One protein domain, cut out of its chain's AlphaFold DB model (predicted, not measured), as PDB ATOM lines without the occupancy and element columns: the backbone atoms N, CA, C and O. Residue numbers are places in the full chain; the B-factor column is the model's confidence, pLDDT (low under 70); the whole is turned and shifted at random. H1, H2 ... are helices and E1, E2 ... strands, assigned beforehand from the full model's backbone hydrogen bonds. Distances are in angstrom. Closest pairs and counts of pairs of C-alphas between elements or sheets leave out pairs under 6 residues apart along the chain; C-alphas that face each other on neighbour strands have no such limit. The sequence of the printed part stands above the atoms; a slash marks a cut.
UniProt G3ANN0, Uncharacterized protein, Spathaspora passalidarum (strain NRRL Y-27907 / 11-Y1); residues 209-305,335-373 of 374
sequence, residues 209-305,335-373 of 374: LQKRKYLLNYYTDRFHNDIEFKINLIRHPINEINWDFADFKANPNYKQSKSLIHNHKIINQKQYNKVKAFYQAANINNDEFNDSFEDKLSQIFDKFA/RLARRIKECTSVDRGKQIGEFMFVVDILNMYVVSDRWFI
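Overview. This is residues 209 to 305 and 335 to 373 of the 374 residues of an uncharacterized protein of Spathaspora passalidarum (strain NRRL Y-27907 / 11-Y1) (UniProt G3ANN0). The model is an elongated, loose body of two lobes. In one, a very small sheet of E1 and E2 has H5 packed on E2 and H6 next after E2, with the long helix H1 touching H6 at that end of the body; the other lobe holds H3 and H4 with the short H2, and H4 meets H5 between the lobes. The printed part has 136 residues, with six named helices and two named strands in the order H1, E1, H2, H3, H4, H5, E2, H6; the sheet, E1 - E2, is antiparallel and the class is mostly helix. The radius of gyration of the C-alphas is 18.2 A and the spans are 55 by 32 by 27 A.

Along the chain. Look first at the sheet: E1 is residues 248 to 250 and E2 residues 355 to 357, with C-alpha 355 at (43.924, -3.758, -15.911). H5 is residues 335 to 343, 12.4 A long, and H6 residues 360 to 367, 10.6 A. Find C-alpha 209 at (65.826, -9.110, -6.148); from there H1 runs 24.2 A to residue 225. H2 is residues 260 to 263, H3 residues 269 to 282, 19.7 A, and H4 residues 287 to 301, 20.6 A, ending at C-alpha 301, (47.310, -2.742, -32.727).

Arrangement. E1 and E2 are antiparallel at 137 degrees, with N 249 and O 356 2.9 A apart and N 356 and O 249 2.8 A apart, within hydrogen-bond range. The closest C-alphas of H5 and E2 are those of Cys 343 and Met 356, 4.7 A apart. H6 and H1 touch, closest at the C-alphas of Ile 361 and Thr 220, 6.4 A, with residues 216 to 223 of H1 alone; they run the same way at a steep tilt of 38 degrees. H4 and H5 only just touch, with 3 pairs of C-alphas within 8 A, closest at Asp 295 and Arg 335, 7.4 A, about perpendicular at 79 degrees. H2 and H4 are close but not clearly touching, closest at the C-alphas of Ile 261 and Ile 300, 7.6 A. H3 and H4 are near each other, with 10 pairs of C-alphas within 10 A. In H1, H3, H5 and H6 every O i to N i+4 pair is within hydrogen-bond range, in H4 10 of 11; H2 is too short for such a pair.

Size, cuts and confidence. The C-alphas farthest apart, those of Asn 225 and Lys 270, are 56.9 A apart. Residues 306 to 334 are not printed, and C-alphas 305 and 335 are 15.2 A apart across the cut. The links H1 to E1, 22 residues, and H5 to E2, 11 residues, are long; in the first, residues 231 to 232 pair with residues 371 to 372, parallel. Residues 281 to 288 stand free. The pLDDT is under 70 at residues 256 to 272, 275 and 278 to 305, and its mean over the printed part is 77.5.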
ATOM      1  N   LEU A 209      66.915  -8.275  -6.674       88.12
ATOM      2  CA  LEU A 209      65.826  -9.110  -6.148       88.12
ATOM      3  C   LEU A 209      65.610  -8.922  -4.640       88.12
ATOM      4  O   LEU A 209      64.465  -8.842  -4.193       88.12
ATOM      5  N   GLN A 210      66.685  -8.814  -3.853       88.25
ATOM      6  CA  GLN A 210      66.571  -8.532  -2.420       88.25
ATOM      7  C   GLN A 210      66.025  -7.118  -2.179       88.25
ATOM      8  O   GLN A 210      65.189  -6.951  -1.296       88.25
ATOM      9  N   LYS A 211      66.419  -6.123  -2.990       88.62
ATOM     10  CA  LYS A 211      65.872  -4.758  -2.918       88.62
ATOM     11  C   LYS A 211      64.382  -4.716  -3.240       88.62
ATOM     12  O   LYS A 211      63.620  -4.152  -2.463       88.62
ATOM     13  N   ARG A 212      63.940  -5.377  -4.317       89.38
ATOM     14  CA  ARG A 212      62.510  -5.517  -4.656       89.38
ATOM     15  C   ARG A 212      61.726  -6.181  -3.523       89.38
ATOM     16  O   ARG A 212      60.658  -5.699  -3.162       89.38
ATOM     17  N   LYS A 213      62.269  -7.244  -2.916       90.31
ATOM     18  CA  LYS A 213      61.658  -7.902  -1.747       90.31
ATOM     19  C   LYS A 213      61.598  -6.976  -0.525       90.31
ATOM     20  O   LYS A 213      60.577  -6.938   0.149       90.31
ATOM     21  N   TYR A 214      62.661  -6.216  -0.258       90.94
ATOM     22  CA  TYR A 214      62.698  -5.234   0.827       90.94
ATOM     23  C   TYR A 214      61.662  -4.123   0.621       90.94
ATOM     24  O   TYR A 214      60.895  -3.841   1.534       90.94
ATOM     25  N   LEU A 215      61.586  -3.543  -0.583       90.56
ATOM     26  CA  LEU A 215      60.604  -2.513  -0.925       90.56
ATOM     27  C   LEU A 215      59.172  -3.048  -0.838       90.56
ATOM     28  O   LEU A 215      58.320  -2.387  -0.256       90.56
ATOM     29  N   LEU A 216      58.905  -4.256  -1.350       91.62
ATOM     30  CA  LEU A 216      57.598  -4.906  -1.218       91.62
ATOM     31  C   LEU A 216      57.176  -5.011   0.256       91.62
ATOM     32  O   LEU A 216      56.090  -4.547   0.597       91.62
ATOM     33  N   ASN A 217      58.053  -5.544   1.113       91.75
ATOM     34  CA  ASN A 217      57.811  -5.652   2.554       91.75
ATOM     35  C   ASN A 217      57.629  -4.270   3.213       91.75
ATOM     36  O   ASN A 217      56.704  -4.067   3.990       91.75
ATOM     37  N   TYR A 218      58.464  -3.289   2.863       91.69
ATOM     38  CA  TYR A 218      58.355  -1.922   3.373       91.69
ATOM     39  C   TYR A 218      56.986  -1.304   3.054       91.69
ATOM     40  O   TYR A 218      56.353  -0.714   3.929       91.69
ATOM     41  N   TYR A 219      56.495  -1.462   1.820       91.31
ATOM     42  CA  TYR A 219      55.189  -0.937   1.427       91.31
ATOM     43  C   TYR A 219      54.021  -1.708   2.048       91.31
ATOM     44  O   TYR A 219      53.009  -1.069   2.340       91.31
ATOM     45  N   THR A 220      54.127  -3.024   2.285       92.50
ATOM     46  CA  THR A 220      53.101  -3.766   3.044       92.50
ATOM     47  C   THR A 220      53.066  -3.321   4.501       92.50
ATOM     48  O   THR A 220      51.993  -3.016   5.021       92.50
ATOM     49  N   ASP A 221      54.226  -3.187   5.142       92.19
ATOM     50  CA  ASP A 221      54.321  -2.783   6.545       92.19
ATOM     51  C   ASP A 221      53.822  -1.344   6.727       92.19
ATOM     52  O   ASP A 221      53.051  -1.065   7.646       92.19
ATOM     53  N   ARG A 222      54.171  -0.431   5.809       90.69
ATOM     54  CA  ARG A 222      53.611   0.928   5.781       90.69
ATOM     55  C   ARG A 222      52.103   0.931   5.564       90.69
ATOM     56  O   ARG A 222      51.415   1.651   6.272       90.69
ATOM     57  N   PHE A 223      51.572   0.094   4.671       91.50
ATOM     58  CA  PHE A 223      50.133   0.060   4.393       91.50
ATOM     59  C   PHE A 223      49.319  -0.267   5.650       91.50
ATOM     60  O   PHE A 223      48.246   0.305   5.845       91.50
ATOM     61  N   HIS A 224      49.813  -1.183   6.486       91.19
ATOM     62  CA  HIS A 224      49.119  -1.628   7.693       91.19
ATOM     63  C   HIS A 224      49.349  -0.728   8.915       91.19
ATOM     64  O   HIS A 224      48.435  -0.587   9.723       91.19
ATOM     65  N   ASN A 225      50.536  -0.129   9.056       91.31
ATOM     66  CA  ASN A 225      50.900   0.654  10.245       91.31
ATOM     67  C   ASN A 225      50.659   2.167  10.104       91.31
ATOM     68  O   ASN A 225      50.593   2.866  11.110       91.31
ATOM     69  N   ASP A 226      50.559   2.681   8.880       90.50
ATOM     70  CA  ASP A 226      50.508   4.112   8.585       90.50
ATOM     71  C   ASP A 226      49.367   4.377   7.596       90.50
ATOM     72  O   ASP A 226      49.401   3.916   6.455       90.50
ATOM     73  N   ILE A 227      48.309   5.057   8.051       89.12
ATOM     74  CA  ILE A 227      47.093   5.290   7.256       89.12
ATOM     75  C   ILE A 227      47.292   6.452   6.275       89.12
ATOM     76  O   ILE A 227      46.755   6.406   5.171       89.12
ATOM     77  N   GLU A 228      48.088   7.463   6.625       89.62
ATOM     78  CA  GLU A 228      48.272   8.663   5.798       89.62
ATOM     79  C   GLU A 228      49.336   8.484   4.710       89.62
ATOM     80  O   GLU A 228      49.325   9.213   3.715       89.62
ATOM     81  N   PHE A 229      50.220   7.491   4.848       89.94
ATOM     82  CA  PHE A 229      51.238   7.176   3.849       89.94
ATOM     83  C   PHE A 229      50.639   6.921   2.454       89.94
ATOM     84  O   PHE A 229      49.812   6.022   2.263       89.94
ATOM     85  N   LYS A 230      51.106   7.691   1.459       89.94
ATOM     86  CA  LYS A 230      50.713   7.572   0.047       89.94
ATOM     87  C   LYS A 230      51.885   7.144  -0.828       89.94
ATOM     88  O   LYS A 230      52.994   7.655  -0.679       89.94
ATOM     89  N   ILE A 231      51.617   6.270  -1.796       89.62
ATOM     90  CA  ILE A 231      52.615   5.841  -2.787       89.62
ATOM     91  C   ILE A 231      52.592   6.700  -4.055       89.62
ATOM     92  O   ILE A 231      51.535   7.095  -4.547       89.62
ATOM     93  N   ASN A 232      53.772   6.938  -4.621       89.19
ATOM     94  CA  ASN A 232      53.927   7.532  -5.944       89.19
ATOM     95  C   ASN A 232      53.795   6.434  -7.019       89.19
ATOM     96  O   ASN A 232      54.450   5.395  -6.908       89.19
ATOM     97  N   LEU A 233      52.967   6.657  -8.045       89.62
ATOM     98  CA  LEU A 233      52.763   5.727  -9.168       89.62
ATOM     99  C   LEU A 233      53.303   6.237 -10.523       89.62
ATOM    100  O   LEU A 233      53.104   5.572 -11.536       89.62
ATOM    101  N   ILE A 234      54.016   7.372 -10.574       86.88
ATOM    102  CA  ILE A 234      54.664   7.880 -11.806       86.88
ATOM    103  C   ILE A 234      55.702   6.873 -12.324       86.88
ATOM    104  O   ILE A 234      55.744   6.543 -13.509       86.88
ATOM    105  N   ARG A 235      56.537   6.366 -11.412       85.94
ATOM    106  CA  ARG A 235      57.481   5.264 -11.638       85.94
ATOM    107  C   ARG A 235      57.023   4.050 -10.837       85.94
ATOM    108  O   ARG A 235      56.229   4.187  -9.908       85.94
ATOM    109  N   HIS A 236      57.529   2.870 -11.176       87.81
ATOM    110  CA  HIS A 236      57.206   1.673 -10.416       87.81
ATOM    111  C   HIS A 236      57.832   1.783  -9.006       87.81
ATOM    112  O   HIS A 236      59.044   1.941  -8.898       87.81
ATOM    113  N   PRO A 237      57.063   1.678  -7.903       85.81
ATOM    114  CA  PRO A 237      57.599   1.946  -6.561       85.81
ATOM    115  C   PRO A 237      58.516   0.833  -6.016       85.81
ATOM    116  O   PRO A 237      59.348   1.092  -5.153       85.81
ATOM    117  N   ILE A 238      58.341  -0.407  -6.492       85.69
ATOM    118  CA  ILE A 238      59.085  -1.609  -6.067       85.69
ATOM    119  C   ILE A 238      60.183  -2.027  -7.063       85.69
ATOM    120  O   ILE A 238      61.266  -2.426  -6.638       85.69
ATOM    121  N   ASN A 239      59.926  -1.973  -8.374       81.69
ATOM    122  CA  ASN A 239      60.941  -2.243  -9.392       81.69
ATOM    123  C   ASN A 239      61.804  -0.986  -9.591       81.69
ATOM    124  O   ASN A 239      61.269   0.084  -9.835       81.69
ATOM    125  N   GLU A 240      63.134  -1.119  -9.582       75.62
ATOM    126  CA  GLU A 240      64.095  -0.026  -9.867       75.62
ATOM    127  C   GLU A 240      64.066   0.467 -11.342       75.62
ATOM    128  O   GLU A 240      65.021   1.062 -11.829       75.62
ATOM    129  N   ILE A 241      62.997   0.168 -12.085       83.06
ATOM    130  CA  ILE A 241      62.829   0.387 -13.526       83.06
ATOM    131  C   ILE A 241      61.475   1.086 -13.734       83.06
ATOM    132  O   ILE A 241      60.568   0.965 -12.911       83.06
ATOM    133  N   ASN A 242      61.320   1.820 -14.835       86.94
ATOM    134  CA  ASN A 242      60.009   2.315 -15.263       86.94
ATOM    135  C   ASN A 242      59.009   1.158 -15.459       86.94
ATOM    136  O   ASN A 242      59.409   0.020 -15.695       86.94
ATOM    137  N   TRP A 243      57.715   1.476 -15.399       90.25
ATOM    138  CA  TRP A 243      56.628   0.535 -15.674       90.25
ATOM    139  C   TRP A 243      56.808  -0.198 -17.006       90.25
ATOM    140  O   TRP A 243      57.077   0.440 -18.025       90.25
ATOM    141  N   ASP A 244      56.576  -1.510 -17.008       89.56
ATOM    142  CA  ASP A 244      56.524  -2.336 -18.214       89.56
ATOM    143  C   ASP A 244      55.174  -3.064 -18.328       89.56
ATOM    144  O   ASP A 244      54.432  -3.230 -17.361       89.56
ATOM    145  N   PHE A 245      54.828  -3.529 -19.529       85.31
ATOM    146  CA  PHE A 245      53.568  -4.219 -19.801       85.31
ATOM    147  C   PHE A 245      53.386  -5.509 -18.990       85.31
ATOM    148  O   PHE A 245      52.240  -5.921 -18.791       85.31
ATOM    149  N   ALA A 246      54.481  -6.113 -18.513       88.12
ATOM    150  CA  ALA A 246      54.485  -7.275 -17.626       88.12
ATOM    151  C   ALA A 246      54.019  -6.969 -16.187       88.12
ATOM    152  O   ALA A 246      53.608  -7.891 -15.485       88.12
ATOM    153  N   ASP A 247      54.020  -5.702 -15.754       90.25
ATOM    154  CA  ASP A 247      53.581  -5.294 -14.409       90.25
ATOM    155  C   ASP A 247      52.043  -5.204 -14.279       90.25
ATOM    156  O   ASP A 247      51.518  -4.904 -13.203       90.25
ATOM    157  N   PHE A 248      51.301  -5.491 -15.358       91.38
ATOM    158  CA  PHE A 248      49.842  -5.372 -15.448       91.38
ATOM    159  C   PHE A 248      49.166  -6.723 -15.726       91.38
ATOM    160  O   PHE A 248      49.547  -7.448 -16.644       91.38
ATOM    161  N   LYS A 249      48.097  -7.032 -14.982       89.88
ATOM    162  CA  LYS A 249      47.208  -8.188 -15.204       89.88
ATOM    163  C   LYS A 249      45.797  -7.723 -15.567       89.88
ATOM    164  O   LYS A 249      45.376  -6.647 -15.157       89.88
ATOM    165  N   ALA A 250      45.056  -8.523 -16.333       87.25
ATOM    166  CA  ALA A 250      43.663  -8.211 -16.660       87.25
ATOM    167  C   ALA A 250      42.791  -8.201 -15.391       87.25
ATOM    168  O   ALA A 250      42.925  -9.080 -14.535       87.25
ATOM    169  N   ASN A 251      41.894  -7.221 -15.267       87.81
ATOM    170  CA  ASN A 251      40.985  -7.115 -14.128       87.81
ATOM    171  C   ASN A 251      39.789  -8.077 -14.288       87.81
ATOM    172  O   ASN A 251      39.000  -7.899 -15.219       87.81
ATOM    173  N   PRO A 252      39.568  -9.045 -13.376       84.62
ATOM    174  CA  PRO A 252      38.410  -9.941 -13.451       84.62
ATOM    175  C   PRO A 252      37.065  -9.225 -13.234       84.62
ATOM    176  O   PRO A 252      36.023  -9.756 -13.612       84.62
ATOM    177  N   ASN A 253      37.065  -8.026 -12.639       82.12
ATOM    178  CA  ASN A 253      35.858  -7.224 -12.421       82.12
ATOM    179  C   ASN A 253      35.493  -6.341 -13.627       82.12
ATOM    180  O   ASN A 253      34.400  -5.766 -13.643       82.12
ATOM    181  N   TYR A 254      36.373  -6.219 -14.630       83.12
ATOM    182  CA  TYR A 254      36.127  -5.368 -15.790       83.12
ATOM    183  C   TYR A 254      35.016  -5.943 -16.668       83.12
ATOM    184  O   TYR A 254      35.178  -6.937 -17.378       83.12
ATOM    185  N   LYS A 255      33.867  -5.268 -16.663       76.56
ATOM    186  CA  LYS A 255      32.802  -5.515 -17.632       76.56
ATOM    187  C   LYS A 255      33.103  -4.701 -18.879       76.56
ATOM    188  O   LYS A 255      32.814  -3.508 -18.918       76.56
ATOM    189  N   GLN A 256      33.655  -5.359 -19.896       68.31
ATOM    190  CA  GLN A 256      33.876  -4.746 -21.203       68.31
ATOM    191  C   GLN A 256      32.556  -4.154 -21.722       68.31
ATOM    192  O   GLN A 256      31.629  -4.882 -22.091       68.31
ATOM    193  N   SER A 257      32.459  -2.821 -21.754       61.31
ATOM    194  CA  SER A 257      31.388  -2.157 -22.494       61.31
ATOM    195  C   SER A 257      31.510  -2.579 -23.958       61.31
ATOM    196  O   SER A 257      32.622  -2.760 -24.455       61.31
ATOM    197  N   LYS A 258      30.381  -2.802 -24.647       55.69
ATOM    198  CA  LYS A 258      30.365  -3.283 -26.041       55.69
ATOM    199  C   LYS A 258      31.083  -2.273 -26.940       55.69
ATOM    200  O   LYS A 258      30.468  -1.323 -27.422       55.69
ATOM    201  N   SER A 259      32.394  -2.434 -27.102       53.62
ATOM    202  CA  SER A 259      33.228  -1.371 -27.648       53.62
ATOM    203  C   SER A 259      33.078  -1.297 -29.164       53.62
ATOM    204  O   SER A 259      32.882  -2.305 -29.848       53.62
ATOM    205  N   LEU A 260      33.206  -0.077 -29.687       51.19
ATOM    206  CA  LEU A 260      33.155   0.259 -31.115       51.19
ATOM    207  C   LEU A 260      33.995  -0.671 -32.008       51.19
ATOM    208  O   LEU A 260      33.633  -0.928 -33.154       51.19
ATOM    209  N   ILE A 261      35.079  -1.222 -31.461       50.53
ATOM    210  CA  ILE A 261      36.003  -2.135 -32.135       50.53
ATOM    211  C   ILE A 261      35.285  -3.406 -32.618       50.53
ATOM    212  O   ILE A 261      35.545  -3.874 -33.723       50.53
ATOM    213  N   HIS A 262      34.335  -3.949 -31.849       48.88
ATOM    214  CA  HIS A 262      33.628  -5.173 -32.248       48.88
ATOM    215  C   HIS A 262      32.674  -4.944 -33.441       48.88
ATOM    216  O   HIS A 262      32.365  -5.881 -34.183       48.88
ATOM    217  N   ASN A 263      32.255  -3.695 -33.667       51.31
ATOM    218  CA  ASN A 263      31.418  -3.294 -34.803       51.31
ATOM    219  C   ASN A 263      32.246  -2.923 -36.043       51.31
ATOM    220  O   ASN A 263      31.697  -2.782 -37.138       51.31
ATOM    221  N   HIS A 264      33.561  -2.745 -35.903       54.34
ATOM    222  CA  HIS A 264      34.450  -2.337 -36.983       54.34
ATOM    223  C   HIS A 264      35.569  -3.367 -37.147       54.34
ATOM    224  O   HIS A 264      36.613  -3.290 -36.505       54.34
ATOM    225  N   LYS A 265      35.370  -4.318 -38.074       56.62
ATOM    226  CA  LYS A 265      36.429  -5.214 -38.573       56.62
ATOM    227  C   LYS A 265      37.486  -4.408 -39.345       56.62
ATOM    228  O   LYS A 265      37.528  -4.448 -40.573       56.62
ATOM    229  N   ILE A 266      38.322  -3.661 -38.627       57.97
ATOM    230  CA  ILE A 266      39.474  -2.942 -39.174       57.97
ATOM    231  C   ILE A 266      40.590  -3.967 -39.374       57.97
ATOM    232  O   ILE A 266      41.322  -4.298 -38.448       57.97
ATOM    233  N   ILE A 267      40.672  -4.504 -40.588       56.12
ATOM    234  CA  ILE A 267      41.654  -5.523 -40.990       56.12
ATOM    235  C   ILE A 267      42.785  -4.882 -41.816       56.12
ATOM    236  O   ILE A 267      43.861  -5.454 -41.955       56.12
ATOM    237  N   ASN A 268      42.560  -3.691 -42.386       60.59
ATOM    238  CA  ASN A 268      43.463  -3.082 -43.365       60.59
ATOM    239  C   ASN A 268      43.572  -1.549 -43.201       60.59
ATOM    240  O   ASN A 268      42.590  -0.879 -42.871       60.59
ATOM    241  N   GLN A 269      44.737  -0.975 -43.522       62.03
ATOM    242  CA  GLN A 269      45.045   0.461 -43.443       62.03
ATOM    243  C   GLN A 269      44.032   1.347 -44.193       62.03
ATOM    244  O   GLN A 269      43.697   2.442 -43.742       62.03
ATOM    245  N   LYS A 270      43.473   0.868 -45.315       68.06
ATOM    246  CA  LYS A 270      42.421   1.595 -46.054       68.06
ATOM    247  C   LYS A 270      41.087   1.656 -45.296       68.06
ATOM    248  O   LYS A 270      40.362   2.638 -45.426       68.06
ATOM    249  N   GLN A 271      40.756   0.633 -44.503       66.31
ATOM    250  CA  GLN A 271      39.581   0.651 -43.621       66.31
ATOM    251  C   GLN A 271      39.838   1.559 -42.415       66.31
ATOM    252  O   GLN A 271      38.977   2.370 -42.086       66.31
ATOM    253  N   TYR A 272      41.041   1.496 -41.833       66.12
ATOM    254  CA  TYR A 272      41.497   2.419 -40.788       66.12
ATOM    255  C   TYR A 272      41.350   3.885 -41.223       66.12
ATOM    256  O   TYR A 272      40.687   4.648 -40.529       66.12
ATOM    257  N   ASN A 273      41.860   4.269 -42.402       72.25
ATOM    258  CA  ASN A 273      41.755   5.647 -42.899       72.25
ATOM    259  C   ASN A 273      40.295   6.097 -43.083       72.25
ATOM    260  O   ASN A 273      39.971   7.233 -42.752       72.25
ATOM    261  N   LYS A 274      39.398   5.219 -43.560       72.12
ATOM    262  CA  LYS A 274      37.963   5.533 -43.693       72.12
ATOM    263  C   LYS A 274      37.279   5.731 -42.340       72.12
ATOM    264  O   LYS A 274      36.513   6.673 -42.186       72.12
ATOM    265  N   VAL A 275      37.566   4.868 -41.365       68.81
ATOM    266  CA  VAL A 275      37.014   4.983 -40.004       68.81
ATOM    267  C   VAL A 275      37.573   6.225 -39.299       68.81
ATOM    268  O   VAL A 275      36.817   6.967 -38.684       68.81
ATOM    269  N   LYS A 276      38.872   6.510 -39.455       70.44
ATOM    270  CA  LYS A 276      39.510   7.734 -38.952       70.44
ATOM    271  C   LYS A 276      38.871   8.989 -39.551       70.44
ATOM    272  O   LYS A 276      38.451   9.854 -38.795       70.44
ATOM    273  N   ALA A 277      38.722   9.049 -40.875       72.69
ATOM    274  CA  ALA A 277      38.072  10.170 -41.554       72.69
ATOM    275  C   ALA A 277      36.603  10.340 -41.128       72.69
ATOM    276  O   ALA A 277      36.159  11.466 -40.936       72.69
ATOM    277  N   PHE A 278      35.864   9.244 -40.915       68.75
ATOM    278  CA  PHE A 278      34.497   9.293 -40.389       68.75
ATOM    279  C   PHE A 278      34.437   9.930 -38.992       68.75
ATOM    280  O   PHE A 278      33.644  10.840 -38.779       68.75
ATOM    281  N   TYR A 279      35.304   9.519 -38.058       61.97
ATOM    282  CA  TYR A 279      35.328  10.109 -36.712       61.97
ATOM    283  C   TYR A 279      35.881  11.538 -36.674       61.97
ATOM    284  O   TYR A 279      35.401  12.335 -35.875       61.97
ATOM    285  N   GLN A 280      36.818  11.887 -37.558       68.62
ATOM    286  CA  GLN A 280      37.313  13.260 -37.713       68.62
ATOM    287  C   GLN A 280      36.259  14.196 -38.327       68.62
ATOM    288  O   GLN A 280      36.144  15.339 -37.907       68.62
ATOM    289  N   ALA A 281      35.456  13.716 -39.280       66.50
ATOM    290  CA  ALA A 281      34.346  14.486 -39.845       66.50
ATOM    291  C   ALA A 281      33.146  14.595 -38.885       66.50
ATOM    292  O   ALA A 281      32.396  15.566 -38.949       66.50
ATOM    293  N   ALA A 282      32.956  13.610 -37.999       64.44
ATOM    294  CA  ALA A 282      31.858  13.582 -37.032       64.44
ATOM    295  C   ALA A 282      32.128  14.371 -35.736       64.44
ATOM    296  O   ALA A 282      31.177  14.643 -35.009       64.44
ATOM    297  N   ASN A 283      33.383  14.727 -35.432       49.25
ATOM    298  CA  ASN A 283      33.754  15.478 -34.228       49.25
ATOM    299  C   ASN A 283      34.731  16.617 -34.549       49.25
ATOM    300  O   ASN A 283      35.926  16.403 -34.743       49.25
ATOM    301  N   ILE A 284      34.211  17.844 -34.527       51.75
ATOM    302  CA  ILE A 284      35.005  19.072 -34.577       51.75
ATOM    303  C   ILE A 284      35.591  19.331 -33.177       51.75
ATOM    304  O   ILE A 284      34.849  19.456 -32.206       51.75
ATOM    305  N   ASN A 285      36.920  19.435 -33.098       48.28
ATOM    306  CA  ASN A 285      37.692  20.052 -32.007       48.28
ATOM    307  C   ASN A 285      37.416  19.555 -30.569       48.28
ATOM    308  O   ASN A 285      37.066  20.343 -29.695       48.28
ATOM    309  N   ASN A 286      37.650  18.267 -30.292       51.91
ATOM    310  CA  ASN A 286      37.885  17.786 -28.922       51.91
ATOM    311  C   ASN A 286      39.092  16.838 -28.894       51.91
ATOM    312  O   ASN A 286      38.973  15.664 -29.260       51.91
ATOM    313  N   ASP A 287      40.243  17.338 -28.438       54.81
ATOM    314  CA  ASP A 287      41.491  16.563 -28.345       54.81
ATOM    315  C   ASP A 287      41.338  15.320 -27.455       54.81
ATOM    316  O   ASP A 287      41.832  14.244 -27.789       54.81
ATOM    317  N   GLU A 288      40.523  15.419 -26.402       49.97
ATOM    318  CA  GLU A 288      40.195  14.319 -25.488       49.97
ATOM    319  C   GLU A 288      39.508  13.125 -26.196       49.97
ATOM    320  O   GLU A 288      39.719  11.959 -25.843       49.97
ATOM    321  N   PHE A 289      38.730  13.379 -27.260       50.69
ATOM    322  CA  PHE A 289      38.145  12.312 -28.081       50.69
ATOM    323  C   PHE A 289      39.160  11.718 -29.063       50.69
ATOM    324  O   PHE A 289      39.122  10.515 -29.333       50.69
ATOM    325  N   ASN A 290      40.075  12.540 -29.578       52.59
ATOM    326  CA  ASN A 290      41.156  12.113 -30.465       52.59
ATOM    327  C   ASN A 290      42.107  11.157 -29.719       52.59
ATOM    328  O   ASN A 290      42.414  10.071 -30.218       52.59
ATOM    329  N   ASP A 291      42.446  11.491 -28.470       54.56
ATOM    330  CA  ASP A 291      43.165  10.613 -27.547       54.56
ATOM    331  C   ASP A 291      42.385   9.328 -27.251       54.56
ATOM    332  O   ASP A 291      42.919   8.237 -27.447       54.56
ATOM    333  N   SER A 292      41.097   9.421 -26.893       58.78
ATOM    334  CA  SER A 292      40.257   8.234 -26.658       58.78
ATOM    335  C   SER A 292      40.162   7.309 -27.884       58.78
ATOM    336  O   SER A 292      40.058   6.087 -27.739       58.78
ATOM    337  N   PHE A 293      40.184   7.866 -29.098       58.53
ATOM    338  CA  PHE A 293      40.162   7.105 -30.345       58.53
ATOM    339  C   PHE A 293      41.520   6.457 -30.645       58.53
ATOM    340  O   PHE A 293      41.557   5.261 -30.931       58.53
ATOM    341  N   GLU A 294      42.635   7.182 -30.521       60.59
ATOM    342  CA  GLU A 294      43.988   6.628 -30.698       60.59
ATOM    343  C   GLU A 294      44.337   5.579 -29.617       60.59
ATOM    344  O   GLU A 294      45.014   4.584 -29.898       60.59
ATOM    345  N   ASP A 295      43.772   5.708 -28.416       60.53
ATOM    346  CA  ASP A 295      43.865   4.716 -27.345       60.53
ATOM    347  C   ASP A 295      43.051   3.447 -27.646       60.53
ATOM    348  O   ASP A 295      43.555   2.330 -27.484       60.53
ATOM    349  N   LYS A 296      41.811   3.585 -28.138       63.03
ATOM    350  CA  LYS A 296      40.990   2.447 -28.607       63.03
ATOM    351  C   LYS A 296      41.616   1.763 -29.826       63.03
ATOM    352  O   LYS A 296      41.578   0.541 -29.933       63.03
ATOM    353  N   LEU A 297      42.249   2.520 -30.720       58.03
ATOM    354  CA  LEU A 297      43.035   1.983 -31.833       58.03
ATOM    355  C   LEU A 297      44.297   1.261 -31.347       58.03
ATOM    356  O   LEU A 297      44.641   0.212 -31.887       58.03
ATOM    357  N   SER A 298      44.966   1.765 -30.308       58.72
ATOM    358  CA  SER A 298      46.127   1.092 -29.714       58.72
ATOM    359  C   SER A 298      45.771  -0.299 -29.178       58.72
ATOM    360  O   SER A 298      46.583  -1.206 -29.321       58.72
ATOM    361  N   GLN A 299      44.543  -0.506 -28.686       60.50
ATOM    362  CA  GLN A 299      44.008  -1.826 -28.304       60.50
ATOM    363  C   GLN A 299      43.808  -2.778 -29.507       60.50
ATOM    364  O   GLN A 299      43.865  -3.997 -29.352       60.50
ATOM    365  N   ILE A 300      43.598  -2.248 -30.719       56.66
ATOM    366  CA  ILE A 300      43.556  -3.043 -31.960       56.66
ATOM    367  C   ILE A 300      44.976  -3.443 -32.364       56.66
ATOM    368  O   ILE A 300      45.236  -4.618 -32.619       56.66
ATOM    369  N   PHE A 301      45.908  -2.487 -32.383       51.66
ATOM    370  CA  PHE A 301      47.310  -2.742 -32.727       51.66
ATOM    371  C   PHE A 301      48.076  -3.545 -31.658       51.66
ATOM    372  O   PHE A 301      49.137  -4.070 -31.965       51.66
ATOM    373  N   ASP A 302      47.532  -3.718 -30.451       50.19
ATOM    374  CA  ASP A 302      48.035  -4.671 -29.444       50.19
ATOM    375  C   ASP A 302      47.940  -6.131 -29.940       50.19
ATOM    376  O   ASP A 302      48.753  -6.979 -29.584       50.19
ATOM    377  N   LYS A 303      46.972  -6.430 -30.825       51.81
ATOM    378  CA  LYS A 303      46.768  -7.771 -31.409       51.81
ATOM    379  C   LYS A 303      47.560  -8.029 -32.687       51.81
ATOM    380  O   LYS A 303      47.604  -9.166 -33.152       51.81
ATOM    381  N   PHE A 304      48.153  -6.994 -33.272       45.59
ATOM    382  CA  PHE A 304      48.881  -7.089 -34.529       45.59
ATOM    383  C   PHE A 304      50.322  -6.657 -34.309       45.59
ATOM    384  O   PHE A 304      50.616  -5.464 -34.243       45.59
ATOM    385  N   ALA A 305      51.232  -7.635 -34.267       48.91
ATOM    386  CA  ALA A 305      52.643  -7.355 -34.487       48.91
ATOM    387  C   ALA A 305      52.758  -6.499 -35.756       48.91
ATOM    388  O   ALA A 305      52.211  -6.864 -36.801       48.91
ATOM    389  N   ARG A 335      50.648   4.169 -23.952       81.38
ATOM    390  CA  ARG A 335      49.981   2.906 -23.575       81.38
ATOM    391  C   ARG A 335      50.174   2.566 -22.094       81.38
ATOM    392  O   ARG A 335      49.216   2.146 -21.453       81.38
ATOM    393  N   LEU A 336      51.381   2.743 -21.556       87.00
ATOM    394  CA  LEU A 336      51.671   2.508 -20.137       87.00
ATOM    395  C   LEU A 336      50.911   3.498 -19.246       87.00
ATOM    396  O   LEU A 336      50.228   3.070 -18.320       87.00
ATOM    397  N   ALA A 337      50.927   4.791 -19.580       86.88
ATOM    398  CA  ALA A 337      50.160   5.821 -18.878       86.88
ATOM    399  C   ALA A 337      48.651   5.509 -18.859       86.88
ATOM    400  O   ALA A 337      48.013   5.618 -17.810       86.88
ATOM    401  N   ARG A 338      48.087   5.030 -19.981       85.12
ATOM    402  CA  ARG A 338      46.703   4.530 -20.027       85.12
ATOM    403  C   ARG A 338      46.490   3.346 -19.078       85.12
ATOM    404  O   ARG A 338      45.533   3.381 -18.310       85.12
ATOM    405  N   ARG A 339      47.351   2.319 -19.099       89.06
ATOM    406  CA  ARG A 339      47.201   1.152 -18.204       89.06
ATOM    407  C   ARG A 339      47.247   1.561 -16.730       89.06
ATOM    408  O   ARG A 339      46.423   1.085 -15.960       89.06
ATOM    409  N   ILE A 340      48.126   2.493 -16.357       89.81
ATOM    410  CA  ILE A 340      48.185   3.061 -15.000       89.81
ATOM    411  C   ILE A 340      46.864   3.772 -14.654       89.81
ATOM    412  O   ILE A 340      46.289   3.478 -13.609       89.81
ATOM    413  N   LYS A 341      46.341   4.631 -15.544       88.88
ATOM    414  CA  LYS A 341      45.044   5.322 -15.374       88.88
ATOM    415  C   LYS A 341      43.864   4.349 -15.231       88.88
ATOM    416  O   LYS A 341      42.918   4.610 -14.489       88.88
ATOM    417  N   GLU A 342      43.905   3.216 -15.925       87.19
ATOM    418  CA  GLU A 342      42.902   2.156 -15.788       87.19
ATOM    419  C   GLU A 342      43.052   1.413 -14.453       87.19
ATOM    420  O   GLU A 342      42.055   1.224 -13.759       87.19
ATOM    421  N   CYS A 343      44.276   1.085 -14.028       88.81
ATOM    422  CA  CYS A 343      44.527   0.506 -12.707       88.81
ATOM    423  C   CYS A 343      44.067   1.414 -11.564       88.81
ATOM    424  O   CYS A 343      43.568   0.896 -10.568       88.81
ATOM    425  N   THR A 344      44.203   2.738 -11.692       89.44
ATOM    426  CA  THR A 344      43.769   3.710 -10.675       89.44
ATOM    427  C   THR A 344      42.277   4.057 -10.725       89.44
ATOM    428  O   THR A 344      41.781   4.752  -9.842       89.44
ATOM    429  N   SER A 345      41.526   3.544 -11.705       87.50
ATOM    430  CA  SER A 345      40.078   3.771 -11.821       87.50
ATOM    431  C   SER A 345      39.289   2.876 -10.852       87.50
ATOM    432  O   SER A 345      39.059   1.692 -11.127       87.50
ATOM    433  N   VAL A 346      38.849   3.451  -9.730       87.56
ATOM    434  CA  VAL A 346      38.102   2.783  -8.646       87.56
ATOM    435  C   VAL A 346      36.664   3.311  -8.561       87.56
ATOM    436  O   VAL A 346      36.438   4.514  -8.630       87.56
ATOM    437  N   ASP A 347      35.697   2.416  -8.351       85.19
ATOM    438  CA  ASP A 347      34.314   2.744  -7.972       85.19
ATOM    439  C   ASP A 347      33.878   1.836  -6.812       85.19
ATOM    440  O   ASP A 347      34.189   0.642  -6.794       85.19
ATOM    441  N   ARG A 348      33.182   2.397  -5.815       82.75
ATOM    442  CA  ARG A 348      32.686   1.689  -4.610       82.75
ATOM    443  C   ARG A 348      33.725   0.763  -3.943       82.75
ATOM    444  O   ARG A 348      33.394  -0.345  -3.522       82.75
ATOM    445  N   GLY A 349      34.986   1.198  -3.873       82.50
ATOM    446  CA  GLY A 349      36.082   0.422  -3.277       82.50
ATOM    447  C   GLY A 349      36.530  -0.797  -4.098       82.50
ATOM    448  O   GLY A 349      37.087  -1.741  -3.539       82.50
ATOM    449  N   LYS A 350      36.280  -0.819  -5.413       86.94
ATOM    450  CA  LYS A 350      36.787  -1.844  -6.340       86.94
ATOM    451  C   LYS A 350      37.372  -1.197  -7.592       86.94
ATOM    452  O   LYS A 350      36.777  -0.287  -8.158       86.94
ATOM    453  N   GLN A 351      38.517  -1.695  -8.056       87.94
ATOM    454  CA  GLN A 351      39.071  -1.302  -9.354       87.94
ATOM    455  C   GLN A 351      38.123  -1.757 -10.474       87.94
ATOM    456  O   GLN A 351      37.759  -2.935 -10.543       87.94
ATOM    457  N   ILE A 352      37.728  -0.827 -11.348       87.06
ATOM    458  CA  ILE A 352      36.823  -1.075 -12.483       87.06
ATOM    459  C   ILE A 352      37.552  -1.045 -13.834       87.06
ATOM    460  O   ILE A 352      37.027  -1.602 -14.793       87.06
ATOM    461  N   GLY A 353      38.754  -0.466 -13.938       84.38
ATOM    462  CA  GLY A 353      39.502  -0.418 -15.203       84.38
ATOM    463  C   GLY A 353      39.900  -1.789 -15.769       84.38
ATOM    464  O   GLY A 353      39.846  -2.802 -15.076       84.38
ATOM    465  N   GLU A 354      40.308  -1.818 -17.043       84.19
ATOM    466  CA  GLU A 354      40.632  -3.043 -17.804       84.19
ATOM    467  C   GLU A 354      41.799  -3.849 -17.197       84.19
ATOM    468  O   GLU A 354      41.810  -5.083 -17.260       84.19
ATOM    469  N   PHE A 355      42.741  -3.168 -16.538       89.12
ATOM    470  CA  PHE A 355      43.924  -3.758 -15.911       89.12
ATOM    471  C   PHE A 355      43.981  -3.487 -14.403       89.12
ATOM    472  O   PHE A 355      43.440  -2.501 -13.908       89.12
ATOM    473  N   MET A 356      44.713  -4.338 -13.687       91.44
ATOM    474  CA  MET A 356      45.197  -4.125 -12.317       91.44
ATOM    475  C   MET A 356      46.718  -4.322 -12.295       91.44
ATOM    476  O   MET A 356      47.271  -4.977 -13.185       91.44
ATOM    477  N   PHE A 357      47.402  -3.843 -11.259       93.44
ATOM    478  CA  PHE A 357      48.815  -4.170 -11.068       93.44
ATOM    479  C   PHE A 357      48.980  -5.661 -10.757       93.44
ATOM    480  O   PHE A 357      48.147  -6.258 -10.069       93.44
ATOM    481  N   VAL A 358      50.060  -6.283 -11.234       92.88
ATOM    482  CA  VAL A 358      50.413  -7.664 -10.866       92.88
ATOM    483  C   VAL A 358      50.649  -7.767  -9.362       92.88
ATOM    484  O   VAL A 358      50.159  -8.709  -8.739       92.88
ATOM    485  N   VAL A 359      51.327  -6.771  -8.786       92.31
ATOM    486  CA  VAL A 359      51.625  -6.669  -7.356       92.31
ATOM    487  C   VAL A 359      50.395  -6.198  -6.572       92.31
ATOM    488  O   VAL A 359      49.962  -5.053  -6.697       92.31
ATOM    489  N   ASP A 360      49.864  -7.066  -5.710       91.69
ATOM    490  CA  ASP A 360      48.579  -6.829  -5.042       91.69
ATOM    491  C   ASP A 360      48.590  -5.687  -4.017       91.69
ATOM    492  O   ASP A 360      47.597  -4.967  -3.921       91.69
ATOM    493  N   ILE A 361      49.707  -5.429  -3.321       93.56
ATOM    494  CA  ILE A 361      49.769  -4.311  -2.361       93.56
ATOM    495  C   ILE A 361      49.534  -2.951  -3.042       93.56
ATOM    496  O   ILE A 361      48.898  -2.074  -2.463       93.56
ATOM    497  N   LEU A 362      49.947  -2.787  -4.305       93.44
ATOM    498  CA  LEU A 362      49.710  -1.552  -5.063       93.44
ATOM    499  C   LEU A 362      48.218  -1.361  -5.372       93.44
ATOM    500  O   LEU A 362      47.703  -0.251  -5.261       93.44
ATOM    501  N   ASN A 363      47.500  -2.450  -5.668       93.25
ATOM    502  CA  ASN A 363      46.044  -2.424  -5.826       93.25
ATOM    503  C   ASN A 363      45.338  -2.051  -4.510       93.25
ATOM    504  O   ASN A 363      44.351  -1.319  -4.536       93.25
ATOM    505  N   MET A 364      45.857  -2.487  -3.355       92.56
ATOM    506  CA  MET A 364      45.310  -2.108  -2.044       92.56
ATOM    507  C   MET A 364      45.484  -0.607  -1.756       92.56
ATOM    508  O   MET A 364      44.529   0.037  -1.315       92.56
ATOM    509  N   TYR A 365      46.661  -0.031  -2.044       93.44
ATOM    510  CA  TYR A 365      46.888   1.422  -1.958       93.44
ATOM    511  C   TYR A 365      45.928   2.203  -2.863       93.44
ATOM    512  O   TYR A 365      45.348   3.195  -2.425       93.44
ATOM    513  N   VAL A 366      45.705   1.724  -4.091       92.75
ATOM    514  CA  VAL A 366      44.758   2.327  -5.038       92.75
ATOM    515  C   VAL A 366      43.315   2.274  -4.538       92.75
ATOM    516  O   VAL A 366      42.646   3.302  -4.504       92.75
ATOM    517  N   VAL A 367      42.836   1.107  -4.094       92.38
ATOM    518  CA  VAL A 367      41.471   0.942  -3.555       92.38
ATOM    519  C   VAL A 367      41.229   1.805  -2.309       92.38
ATOM    520  O   VAL A 367      40.100   2.221  -2.067       92.38
ATOM    521  N   SER A 368      42.286   2.098  -1.548       90.81
ATOM    522  CA  SER A 368      42.239   2.958  -0.358       90.81
ATOM    523  C   SER A 368      42.373   4.460  -0.663       90.81
ATOM    524  O   SER A 368      42.396   5.251   0.273       90.81
ATOM    525  N   ASP A 369      42.534   4.852  -1.931       91.50
ATOM    526  CA  ASP A 369      42.871   6.217  -2.381       91.50
ATOM    527  C   ASP A 369      44.165   6.806  -1.767       91.50
ATOM    528  O   ASP A 369      44.327   8.004  -1.514       91.50
ATOM    529  N   ARG A 370      45.144   5.925  -1.520       91.56
ATOM    530  CA  ARG A 370      46.438   6.238  -0.889       91.56
ATOM    531  C   ARG A 370      47.586   6.264  -1.893       91.56
ATOM    532  O   ARG A 370      48.641   5.664  -1.694       91.56
ATOM    533  N   TRP A 371      47.373   6.957  -3.000       92.19
ATOM    534  CA  TRP A 371      48.327   7.056  -4.100       92.19
ATOM    535  C   TRP A 371      48.325   8.467  -4.695       92.19
ATOM    536  O   TRP A 371      47.443   9.276  -4.404       92.19
ATOM    537  N   PHE A 372      49.328   8.774  -5.513       90.00
ATOM    538  CA  PHE A 372      49.342   9.971  -6.350       90.00
ATOM    539  C   PHE A 372      50.169   9.765  -7.625       90.00
ATOM    540  O   PHE A 372      51.068   8.923  -7.695       90.00
ATOM    541  N   ILE A 373      49.854  10.580  -8.629       85.31
ATOM    542  CA  ILE A 373      50.636  10.817  -9.843       85.31
ATOM    543  C   ILE A 373      50.682  12.343  -9.969       85.31
ATOM    544  O   ILE A 373      49.619  12.967  -9.955       85.31
TER     545      ILE A 373